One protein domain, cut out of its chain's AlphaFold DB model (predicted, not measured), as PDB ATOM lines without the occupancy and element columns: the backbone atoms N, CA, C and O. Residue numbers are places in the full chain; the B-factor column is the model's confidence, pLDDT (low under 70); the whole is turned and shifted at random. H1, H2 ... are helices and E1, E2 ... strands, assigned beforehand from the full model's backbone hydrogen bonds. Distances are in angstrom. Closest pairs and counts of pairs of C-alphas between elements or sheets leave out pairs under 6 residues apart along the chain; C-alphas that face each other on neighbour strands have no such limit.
ATOM      1  N   HIS A 554       9.519  -5.192 -29.400       63.94
ATOM      2  CA  HIS A 554      10.882  -4.706 -29.169       63.94
ATOM      3  C   HIS A 554      10.864  -3.459 -28.265       63.94
ATOM      4  O   HIS A 554      10.904  -2.319 -28.735       63.94
ATOM      5  N   VAL A 555      10.789  -3.699 -26.953       78.06
ATOM      6  CA  VAL A 555      10.985  -2.700 -25.895       78.06
ATOM      7  C   VAL A 555      12.430  -2.772 -25.418       78.06
ATOM      8  O   VAL A 555      12.853  -3.761 -24.823       78.06
ATOM      9  N   GLU A 556      13.193  -1.714 -25.659       82.06
ATOM     10  CA  GLU A 556      14.580  -1.596 -25.208       82.06
ATOM     11  C   GLU A 556      14.617  -0.760 -23.920       82.06
ATOM     12  O   GLU A 556      14.049   0.335 -23.863       82.06
ATOM     13  N   VAL A 557      15.270  -1.266 -22.869       82.44
ATOM     14  CA  VAL A 557      15.518  -0.487 -21.645       82.44
ATOM     15  C   VAL A 557      16.783   0.333 -21.862       82.44
ATOM     16  O   VAL A 557      17.859  -0.229 -22.051       82.44
ATOM     17  N   VAL A 558      16.643   1.656 -21.842       82.38
ATOM     18  CA  VAL A 558      17.673   2.610 -22.276       82.38
ATOM     19  C   VAL A 558      18.018   3.559 -21.131       82.38
ATOM     20  O   VAL A 558      17.118   4.100 -20.492       82.38
ATOM     21  N   ASP A 559      19.303   3.793 -20.871       84.56
ATOM     22  CA  ASP A 559      19.766   4.773 -19.875       84.56
ATOM     23  C   ASP A 559      19.826   6.205 -20.451       84.56
ATOM     24  O   ASP A 559      19.911   6.404 -21.667       84.56
ATOM     25  N   VAL A 560      19.848   7.233 -19.587       83.31
ATOM     26  CA  VAL A 560      19.914   8.662 -19.991       83.31
ATOM     27  C   VAL A 560      20.977   8.937 -21.058       83.31
ATOM     28  O   VAL A 560      20.725   9.670 -22.010       83.31
ATOM     29  N   SER A 561      22.168   8.357 -20.903       83.31
ATOM     30  CA  SER A 561      23.311   8.538 -21.805       83.31
ATOM     31  C   SER A 561      23.059   7.967 -23.202       83.31
ATOM     32  O   SER A 561      23.420   8.599 -24.192       83.31
ATOM     33  N   GLN A 562      22.405   6.808 -23.286       84.25
ATOM     34  CA  GLN A 562      22.032   6.145 -24.537       84.25
ATOM     35  C   GLN A 562      20.859   6.858 -25.226       84.25
ATOM     36  O   GLN A 562      20.849   7.010 -26.446       84.25
ATOM     37  N   MET A 563      19.887   7.359 -24.456       83.31
ATOM     38  CA  MET A 563      18.818   8.200 -25.000       83.31
ATOM     39  C   MET A 563      19.400   9.508 -25.562       83.31
ATOM     40  O   MET A 563      19.078   9.898 -26.682       83.31
ATOM     41  N   VAL A 564      20.310  10.159 -24.829       84.38
ATOM     42  CA  VAL A 564      21.018  11.368 -25.282       84.38
ATOM     43  C   VAL A 564      21.872  11.102 -26.528       84.38
ATOM     44  O   VAL A 564      21.865  11.932 -27.435       84.38
ATOM     45  N   SER A 565      22.563   9.962 -26.637       83.75
ATOM     46  CA  SER A 565      23.328   9.639 -27.852       83.75
ATOM     47  C   SER A 565      22.428   9.342 -29.056       83.75
ATOM     48  O   SER A 565      22.744   9.773 -30.163       83.75
ATOM     49  N   PHE A 566      21.266   8.711 -28.856       81.62
ATOM     50  CA  PHE A 566      20.253   8.573 -29.907       81.62
ATOM     51  C   PHE A 566      19.742   9.943 -30.385       81.62
ATOM     52  O   PHE A 566      19.632  10.180 -31.584       81.62
ATOM     53  N   ILE A 567      19.499  10.874 -29.458       84.69
ATOM     54  CA  ILE A 567      19.035  12.236 -29.761       84.69
ATOM     55  C   ILE A 567      20.109  13.062 -30.488       84.69
ATOM     56  O   ILE A 567      19.779  13.762 -31.444       84.69
ATOM     57  N   ASN A 568      21.386  12.932 -30.107       83.56
ATOM     58  CA  ASN A 568      22.509  13.526 -30.845       83.56
ATOM     59  C   ASN A 568      22.518  13.080 -32.317       83.56
ATOM     60  O   ASN A 568      22.736  13.904 -33.199       83.56
ATOM     61  N   ASN A 569      22.246  11.798 -32.578       82.44
ATOM     62  CA  ASN A 569      22.232  11.235 -33.930       82.44
ATOM     63  C   ASN A 569      20.961  11.602 -34.724       82.44
ATOM     64  O   ASN A 569      21.010  11.702 -35.948       82.44
ATOM     65  N   ALA A 570      19.822  11.779 -34.047       79.50
ATOM     66  CA  ALA A 570      18.527  12.077 -34.664       79.50
ATOM     67  C   ALA A 570      18.294  13.577 -34.941       79.50
ATOM     68  O   ALA A 570      17.574  13.925 -35.881       79.50
ATOM     69  N   GLY A 571      18.900  14.454 -34.134       78.81
ATOM     70  CA  GLY A 571      18.750  15.910 -34.183       78.81
ATOM     71  C   GLY A 571      17.880  16.458 -33.045       78.81
ATOM     72  O   GLY A 571      16.683  16.186 -32.958       78.81
ATOM     73  N   TRP A 572      18.476  17.297 -32.188       79.88
ATOM     74  CA  TRP A 572      17.822  17.914 -31.020       79.88
ATOM     75  C   TRP A 572      16.587  18.757 -31.364       79.88
ATOM     76  O   TRP A 572      15.652  18.844 -30.571       79.88
ATOM     77  N   ASN A 573      16.561  19.343 -32.561       75.06
ATOM     78  CA  ASN A 573      15.457  20.152 -33.078       75.06
ATOM     79  C   ASN A 573      14.153  19.366 -33.316       75.06
ATOM     80  O   ASN A 573      13.100  19.986 -33.459       75.06
ATOM     81  N   LYS A 574      14.195  18.028 -33.341       71.88
ATOM     82  CA  LYS A 574      13.013  17.170 -33.520       71.88
ATOM     83  C   LYS A 574      12.400  16.660 -32.213       71.88
ATOM     84  O   LYS A 574      11.394  15.956 -32.258       71.88
ATOM     85  N   VAL A 575      13.014  16.943 -31.061       75.75
ATOM     86  CA  VAL A 575      12.705  16.236 -29.809       75.75
ATOM     87  C   VAL A 575      11.807  17.047 -28.887       75.75
ATOM     88  O   VAL A 575      12.181  18.100 -28.370       75.75
ATOM     89  N   VAL A 576      10.623  16.501 -28.608       74.19
ATOM     90  CA  VAL A 576       9.717  17.048 -27.595       74.19
ATOM     91  C   VAL A 576      10.070  16.440 -26.241       74.19
ATOM     92  O   VAL A 576       9.732  15.295 -25.954       74.19
ATOM     93  N   PHE A 577      10.762  17.216 -25.405       73.38
ATOM     94  CA  PHE A 577      11.063  16.834 -24.024       73.38
ATOM     95  C   PHE A 577       9.966  17.272 -23.038       73.38
ATOM     96  O   PHE A 577       9.581  18.450 -23.059       73.38
ATOM     97  N   PRO A 578       9.572  16.396 -22.095       72.06
ATOM     98  CA  PRO A 578       8.864  16.772 -20.878       72.06
ATOM     99  C   PRO A 578       9.551  17.905 -20.113       72.06
ATOM    100  O   PRO A 578      10.782  17.961 -20.038       72.06
ATOM    101  N   SER A 579       8.759  18.763 -19.468       68.56
ATOM    102  CA  SER A 579       9.222  19.803 -18.532       68.56
ATOM    103  C   SER A 579      10.178  19.227 -17.482       68.56
ATOM    104  O   SER A 579      11.312  19.676 -17.342       68.56
ATOM    105  N   SER A 580       9.730  18.144 -16.845       68.00
ATOM    106  CA  SER A 580      10.444  17.323 -15.862       68.00
ATOM    107  C   SER A 580      11.815  16.811 -16.333       68.00
ATOM    108  O   SER A 580      12.705  16.573 -15.515       68.00
ATOM    109  N   LEU A 581      12.002  16.597 -17.636       75.50
ATOM    110  CA  LEU A 581      13.197  15.950 -18.170       75.50
ATOM    111  C   LEU A 581      14.264  16.949 -18.630       75.50
ATOM    112  O   LEU A 581      15.453  16.637 -18.573       75.50
ATOM    113  N   LYS A 582      13.860  18.170 -19.003       76.31
ATOM    114  CA  LYS A 582      14.776  19.275 -19.342       76.31
ATOM    115  C   LYS A 582      15.662  19.690 -18.161       76.31
ATOM    116  O   LYS A 582      16.787  20.128 -18.371       76.31
ATOM    117  N   GLU A 583      15.165  19.522 -16.937       74.88
ATOM    118  CA  GLU A 583      15.873  19.824 -15.687       74.88
ATOM    119  C   GLU A 583      16.948  18.782 -15.325       74.88
ATOM    120  O   GLU A 583      17.853  19.077 -14.544       74.88
ATOM    121  N   HIS A 584      16.881  17.561 -15.877       77.75
ATOM    122  CA  HIS A 584      17.813  16.490 -15.521       77.75
ATOM    123  C   HIS A 584      19.248  16.852 -15.958       77.75
ATOM    124  O   HIS A 584      19.460  17.146 -17.139       77.75
ATOM    125  N   PRO A 585      20.263  16.796 -15.070       80.06
ATOM    126  CA  PRO A 585      21.559  17.443 -15.292       80.06
ATOM    127  C   PRO A 585      22.268  16.995 -16.574       80.06
ATOM    128  O   PRO A 585      22.777  17.845 -17.300       80.06
ATOM    129  N   THR A 586      22.237  15.697 -16.899       81.75
ATOM    130  CA  THR A 586      22.827  15.131 -18.130       81.75
ATOM    131  C   THR A 586      22.156  15.650 -19.405       81.75
ATOM    132  O   THR A 586      22.819  15.846 -20.423       81.75
ATOM    133  N   ILE A 587      20.844  15.890 -19.359       83.50
ATOM    134  CA  ILE A 587      20.057  16.361 -20.506       83.50
ATOM    135  C   ILE A 587      20.216  17.874 -20.628       83.50
ATOM    136  O   ILE A 587      20.534  18.356 -21.708       83.50
ATOM    137  N   ALA A 588      20.151  18.612 -19.519       82.88
ATOM    138  CA  ALA A 588      20.482  20.032 -19.477       82.88
ATOM    139  C   ALA A 588      21.914  20.318 -19.979       82.88
ATOM    140  O   ALA A 588      22.131  21.309 -20.675       82.88
ATOM    141  N   SER A 589      22.899  19.463 -19.665       82.12
ATOM    142  CA  SER A 589      24.247  19.581 -20.237       82.12
ATOM    143  C   SER A 589      24.285  19.247 -21.724       82.12
ATOM    144  O   SER A 589      24.912  19.987 -22.469       82.12
ATOM    145  N   ALA A 590      23.605  18.189 -22.169       83.06
ATOM    146  CA  ALA A 590      23.631  17.778 -23.571       83.06
ATOM    147  C   ALA A 590      22.909  18.779 -24.492       83.06
ATOM    148  O   ALA A 590      23.447  19.115 -25.541       83.06
ATOM    149  N   ILE A 591      21.779  19.347 -24.047       83.06
ATOM    150  CA  ILE A 591      21.107  20.492 -24.683       83.06
ATOM    151  C   ILE A 591      22.094  21.656 -24.835       83.06
ATOM    152  O   ILE A 591      22.281  22.159 -25.940       83.06
ATOM    153  N   ARG A 592      22.768  22.067 -23.747       82.06
ATOM    154  CA  ARG A 592      23.749  23.166 -23.805       82.06
ATOM    155  C   ARG A 592      24.902  22.871 -24.761       82.06
ATOM    156  O   ARG A 592      25.259  23.754 -25.523       82.06
ATOM    157  N   THR A 593      25.458  21.659 -24.757       82.00
ATOM    158  CA  THR A 593      26.533  21.275 -25.690       82.00
ATOM    159  C   THR A 593      26.056  21.291 -27.141       82.00
ATOM    160  O   THR A 593      26.758  21.821 -27.993       82.00
ATOM    161  N   ALA A 594      24.863  20.763 -27.427       78.19
ATOM    162  CA  ALA A 594      24.315  20.709 -28.780       78.19
ATOM    163  C   ALA A 594      24.060  22.105 -29.368       78.19
ATOM    164  O   ALA A 594      24.426  22.360 -30.509       78.19
ATOM    165  N   PHE A 595      23.497  23.027 -28.581       73.31
ATOM    166  CA  PHE A 595      23.270  24.408 -29.023       73.31
ATOM    167  C   PHE A 595      24.517  25.307 -28.936       73.31
ATOM    168  O   PHE A 595      24.526  26.369 -29.545       73.31
ATOM    169  N   ASP A 627       4.410  15.020 -19.110       57.75
ATOM    170  CA  ASP A 627       5.511  14.965 -18.133       57.75
ATOM    171  C   ASP A 627       6.335  13.656 -18.184       57.75
ATOM    172  O   ASP A 627       7.404  13.602 -17.576       57.75
ATOM    173  N   ASP A 628       5.871  12.635 -18.920       68.50
ATOM    174  CA  ASP A 628       6.414  11.265 -18.886       68.50
ATOM    175  C   ASP A 628       6.680  10.629 -20.279       68.50
ATOM    176  O   ASP A 628       6.894   9.419 -20.374       68.50
ATOM    177  N   VAL A 629       6.662  11.391 -21.386       74.56
ATOM    178  CA  VAL A 629       6.963  10.852 -22.737       74.56
ATOM    179  C   VAL A 629       7.855  11.789 -23.550       74.56
ATOM    180  O   VAL A 629       7.561  12.973 -23.681       74.56
ATOM    181  N   VAL A 630       8.911  11.235 -24.146       77.19
ATOM    182  CA  VAL A 630       9.770  11.873 -25.153       77.19
ATOM    183  C   VAL A 630       9.501  11.218 -26.512       77.19
ATOM    184  O   VAL A 630       9.375   9.996 -26.603       77.19
ATOM    185  N   ILE A 631       9.434  12.007 -27.584       77.69
ATOM    186  CA  ILE A 631       9.295  11.507 -28.964       77.69
ATOM    187  C   ILE A 631      10.500  11.990 -29.777       77.69
ATOM    188  O   ILE A 631      10.863  13.167 -29.691       77.69
ATOM    189  N   VAL A 632      11.128  11.081 -30.533       76.81
ATOM    190  CA  VAL A 632      12.329  11.331 -31.349       76.81
ATOM    191  C   VAL A 632      12.149  10.660 -32.714       76.81
ATOM    192  O   VAL A 632      12.185   9.432 -32.806       76.81
ATOM    193  N   ASP A 633      11.948  11.454 -33.770       73.62
ATOM    194  CA  ASP A 633      11.497  10.965 -35.085       73.62
ATOM    195  C   ASP A 633      10.270  10.031 -34.940       73.62
ATOM    196  O   ASP A 633       9.206  10.481 -34.517       73.62
ATOM    197  N   ASN A 634      10.419   8.736 -35.246       71.06
ATOM    198  CA  ASN A 634       9.367   7.716 -35.126       71.06
ATOM    199  C   ASN A 634       9.454   6.884 -33.829       71.06
ATOM    200  O   ASN A 634       8.534   6.114 -33.534       71.06
ATOM    201  N   CYS A 635      10.545   7.017 -33.070       73.69
ATOM    202  CA  CYS A 635      10.776   6.279 -31.833       73.69
ATOM    203  C   CYS A 635      10.118   7.002 -30.654       73.69
ATOM    204  O   CYS A 635      10.293   8.211 -30.462       73.69
ATOM    205  N   VAL A 636       9.403   6.248 -29.819       78.00
ATOM    206  CA  VAL A 636       8.784   6.777 -28.598       78.00
ATOM    207  C   VAL A 636       9.593   6.308 -27.397       78.00
ATOM    208  O   VAL A 636       9.817   5.114 -27.219       78.00
ATOM    209  N   PHE A 637      10.025   7.246 -26.565       73.62
ATOM    210  CA  PHE A 637      10.752   6.991 -25.328       73.62
ATOM    211  C   PHE A 637       9.824   7.310 -24.157       73.62
ATOM    212  O   PHE A 637       9.564   8.471 -23.836       73.62
ATOM    213  N   PHE A 638       9.297   6.274 -23.509       77.69
ATOM    214  CA  PHE A 638       8.572   6.448 -22.258       77.69
ATOM    215  C   PHE A 638       9.551   6.764 -21.128       77.69
ATOM    216  O   PHE A 638      10.623   6.156 -21.042       77.69
ATOM    217  N   VAL A 639       9.153   7.667 -20.235       68.56
ATOM    218  CA  VAL A 639       9.843   7.961 -18.981       68.56
ATOM    219  C   VAL A 639       9.075   7.269 -17.844       68.56
ATOM    220  O   VAL A 639       8.084   7.811 -17.355       68.56
ATOM    221  N   PRO A 640       9.490   6.073 -17.390       64.12
ATOM    222  CA  PRO A 640       9.066   5.556 -16.097       64.12
ATOM    223  C   PRO A 640       9.263   6.609 -15.001       64.12
ATOM    224  O   PRO A 640      10.318   7.246 -14.933       64.12
ATOM    225  N   ARG A 641       8.289   6.746 -14.092       58.88
ATOM    226  CA  ARG A 641       8.374   7.632 -12.913       58.88
ATOM    227  C   ARG A 641       9.297   7.086 -11.818       58.88
ATOM    228  O   ARG A 641       8.958   7.064 -10.641       58.88
ATOM    229  N   ASN A 642      10.496   6.676 -12.216       58.84
ATOM    230  CA  ASN A 642      11.606   6.427 -11.313       58.84
ATOM    231  C   ASN A 642      12.067   7.777 -10.749       58.84
ATOM    232  O   ASN A 642      12.302   8.707 -11.524       58.84
ATOM    233  N   ALA A 643      12.256   7.888  -9.432       56.78
ATOM    234  CA  ALA A 643      12.685   9.137  -8.786       56.78
ATOM    235  C   ALA A 643      13.992   9.712  -9.376       56.78
ATOM    236  O   ALA A 643      14.173  10.925  -9.438       56.78
ATOM    237  N   SER A 644      14.871   8.841  -9.879       60.41
ATOM    238  CA  SER A 644      16.128   9.192 -10.547       60.41
ATOM    239  C   SER A 644      15.984   9.668 -12.001       60.41
ATOM    240  O   SER A 644      16.932  10.232 -12.536       60.41
ATOM    241  N   ARG A 645      14.856   9.387 -12.676       70.00
ATOM    242  CA  ARG A 645      14.652   9.559 -14.134       70.00
ATOM    243  C   ARG A 645      15.781   8.959 -15.003       70.00
ATOM    244  O   ARG A 645      16.034   9.441 -16.102       70.00
ATOM    245  N   THR A 646      16.468   7.914 -14.522       69.94
ATOM    246  CA  THR A 646      17.677   7.378 -15.184       69.94
ATOM    247  C   THR A 646      17.423   6.376 -16.308       69.94
ATOM    248  O   THR A 646      18.255   6.274 -17.207       69.94
ATOM    249  N   LYS A 647      16.303   5.644 -16.255       77.75
ATOM    250  CA  LYS A 647      15.947   4.564 -17.191       77.75
ATOM    251  C   LYS A 647      14.668   4.887 -17.948       77.75
ATOM    252  O   LYS A 647      13.700   5.329 -17.331       77.75
ATOM    253  N   PHE A 648      14.663   4.581 -19.238       81.69
ATOM    254  CA  PHE A 648      13.600   4.830 -20.209       81.69
ATOM    255  C   PHE A 648      13.188   3.519 -20.882       81.69
ATOM    256  O   PHE A 648      13.995   2.594 -20.985       81.69
ATOM    257  N   LEU A 649      11.949   3.447 -21.372       83.94
ATOM    258  CA  LEU A 649      11.520   2.375 -22.277       83.94
ATOM    259  C   LEU A 649      11.441   2.951 -23.690       83.94
ATOM    260  O   LEU A 649      10.593   3.799 -23.970       83.94
ATOM    261  N   LYS A 650      12.348   2.515 -24.562       85.19
ATOM    262  CA  LYS A 650      12.399   2.885 -25.978       85.19
ATOM    263  C   LYS A 650      11.569   1.889 -26.779       85.19
ATOM    264  O   LYS A 650      11.805   0.684 -26.721       85.19
ATOM    265  N   PHE A 651      10.633   2.418 -27.553       85.62
ATOM    266  CA  PHE A 651       9.793   1.682 -28.488       85.62
ATOM    267  C   PHE A 651      10.198   2.058 -29.912       85.62
ATOM    268  O   PHE A 651      10.303   3.244 -30.238       85.62
ATOM    269  N   VAL A 652      10.403   1.047 -30.761       83.44
ATOM    270  CA  VAL A 652      10.809   1.222 -32.169       83.44
ATOM    271  C   VAL A 652       9.765   2.010 -32.971       83.44
ATOM    272  O   VAL A 652      10.121   2.758 -33.877       83.44
ATOM    273  N   SER A 653       8.482   1.876 -32.621       84.38
ATOM    274  CA  SER A 653       7.375   2.570 -33.280       84.38
ATOM    275  C   SER A 653       6.333   3.106 -32.290       84.38
ATOM    276  O   SER A 653       6.152   2.570 -31.192       84.38
TER     277      SER A 653
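Overview. This is residues 554 to 595 and 627 to 653 of the 1221 residues of the protein "HTH La-type RNA-binding domain-containing protein" of Clonorchis sinensis (UniProt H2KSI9). A strongly twisted sheet of four antiparallel strands has the helix H1 over one face, and its other face has no named helix on it. H3 packs on H1 side by side and stays off the sheet, while the short H2 lies near the beginning of H3. The printed part has 69 residues with three named helices and four named strands, in the chain order E1 H1 H2 H3 E2 E3 E4; the sheet's order is E1 E4 E3 E2, and the class is mixed, helices and strands. The whole is compact, with a radius of gyration of the C-alphas of 10.9 A, and rounded, spanning 31 by 26 by 18 A.

Along the chain. In the sheet, E1 is residues 555 to 559, 13.0 A from first to last C-alpha, and begins at C-alpha 555 (10.985, -2.700, -25.895). E4, residues 647 to 651, is 13.2 A long and ends at C-alpha 651 (9.793, 1.682, -28.488). E3 is residues 635 to 638, 9.8 A, and E2 is residues 629 to 632, 10.2 A. H1, residues 560 to 570, is 15.1 A long and begins at C-alpha 560 (19.914, 8.662, -19.991). H3, residues 585 to 595, is 15.5 A long, and H2, residues 579 to 582, is 5.6 A long.

Arrangement. E2, E3 and E4 form a meander, each strand the antiparallel neighbour of the one before; E2 and E3 are a hairpin, as are E3 and E4. N 637 and O 630 are 2.8 A apart, within hydrogen-bond range, and so are N 651 and O 636, at 2.8 A. E1, an edge strand, is antiparallel to E4 at 146 degrees, with N 648 and O 558 at 2.8 A. The other edge strand is E2. H1 is on the sheet, and the two make two layers, a helix on one face of a sheet; its closest C-alphas to E4 are those of Val 560 and Lys 647, 6.4 A apart. H1 and H3 touch, closest at the C-alphas of Val 564 and Ile 587, 7.0 A, with a shallow tilt of 19 degrees, the same way. H2 and H3 are close but not clearly touching, the closest C-alphas being those of Lys 582 and Ala 588, 5.8 A. H2 and H3 are not on the sheet, and H1 and H2 are apart. In H1 and H3 every O i to N i+4 pair is within hydrogen-bond range; H2 is too short for such a pair.

Size, cuts and confidence. The C-alphas farthest apart are those of His 554 and Phe 595, 31.6 A. Residues 596 to 626 are not printed, and C-alphas 595 and 627 are 22.9 A apart across this cut. Of the links that are printed whole, none is long. The mean pLDDT of the printed part is 76.7; residues 554, 579 to 580, 627 to 628, 639 to 644 and 646 are under 70.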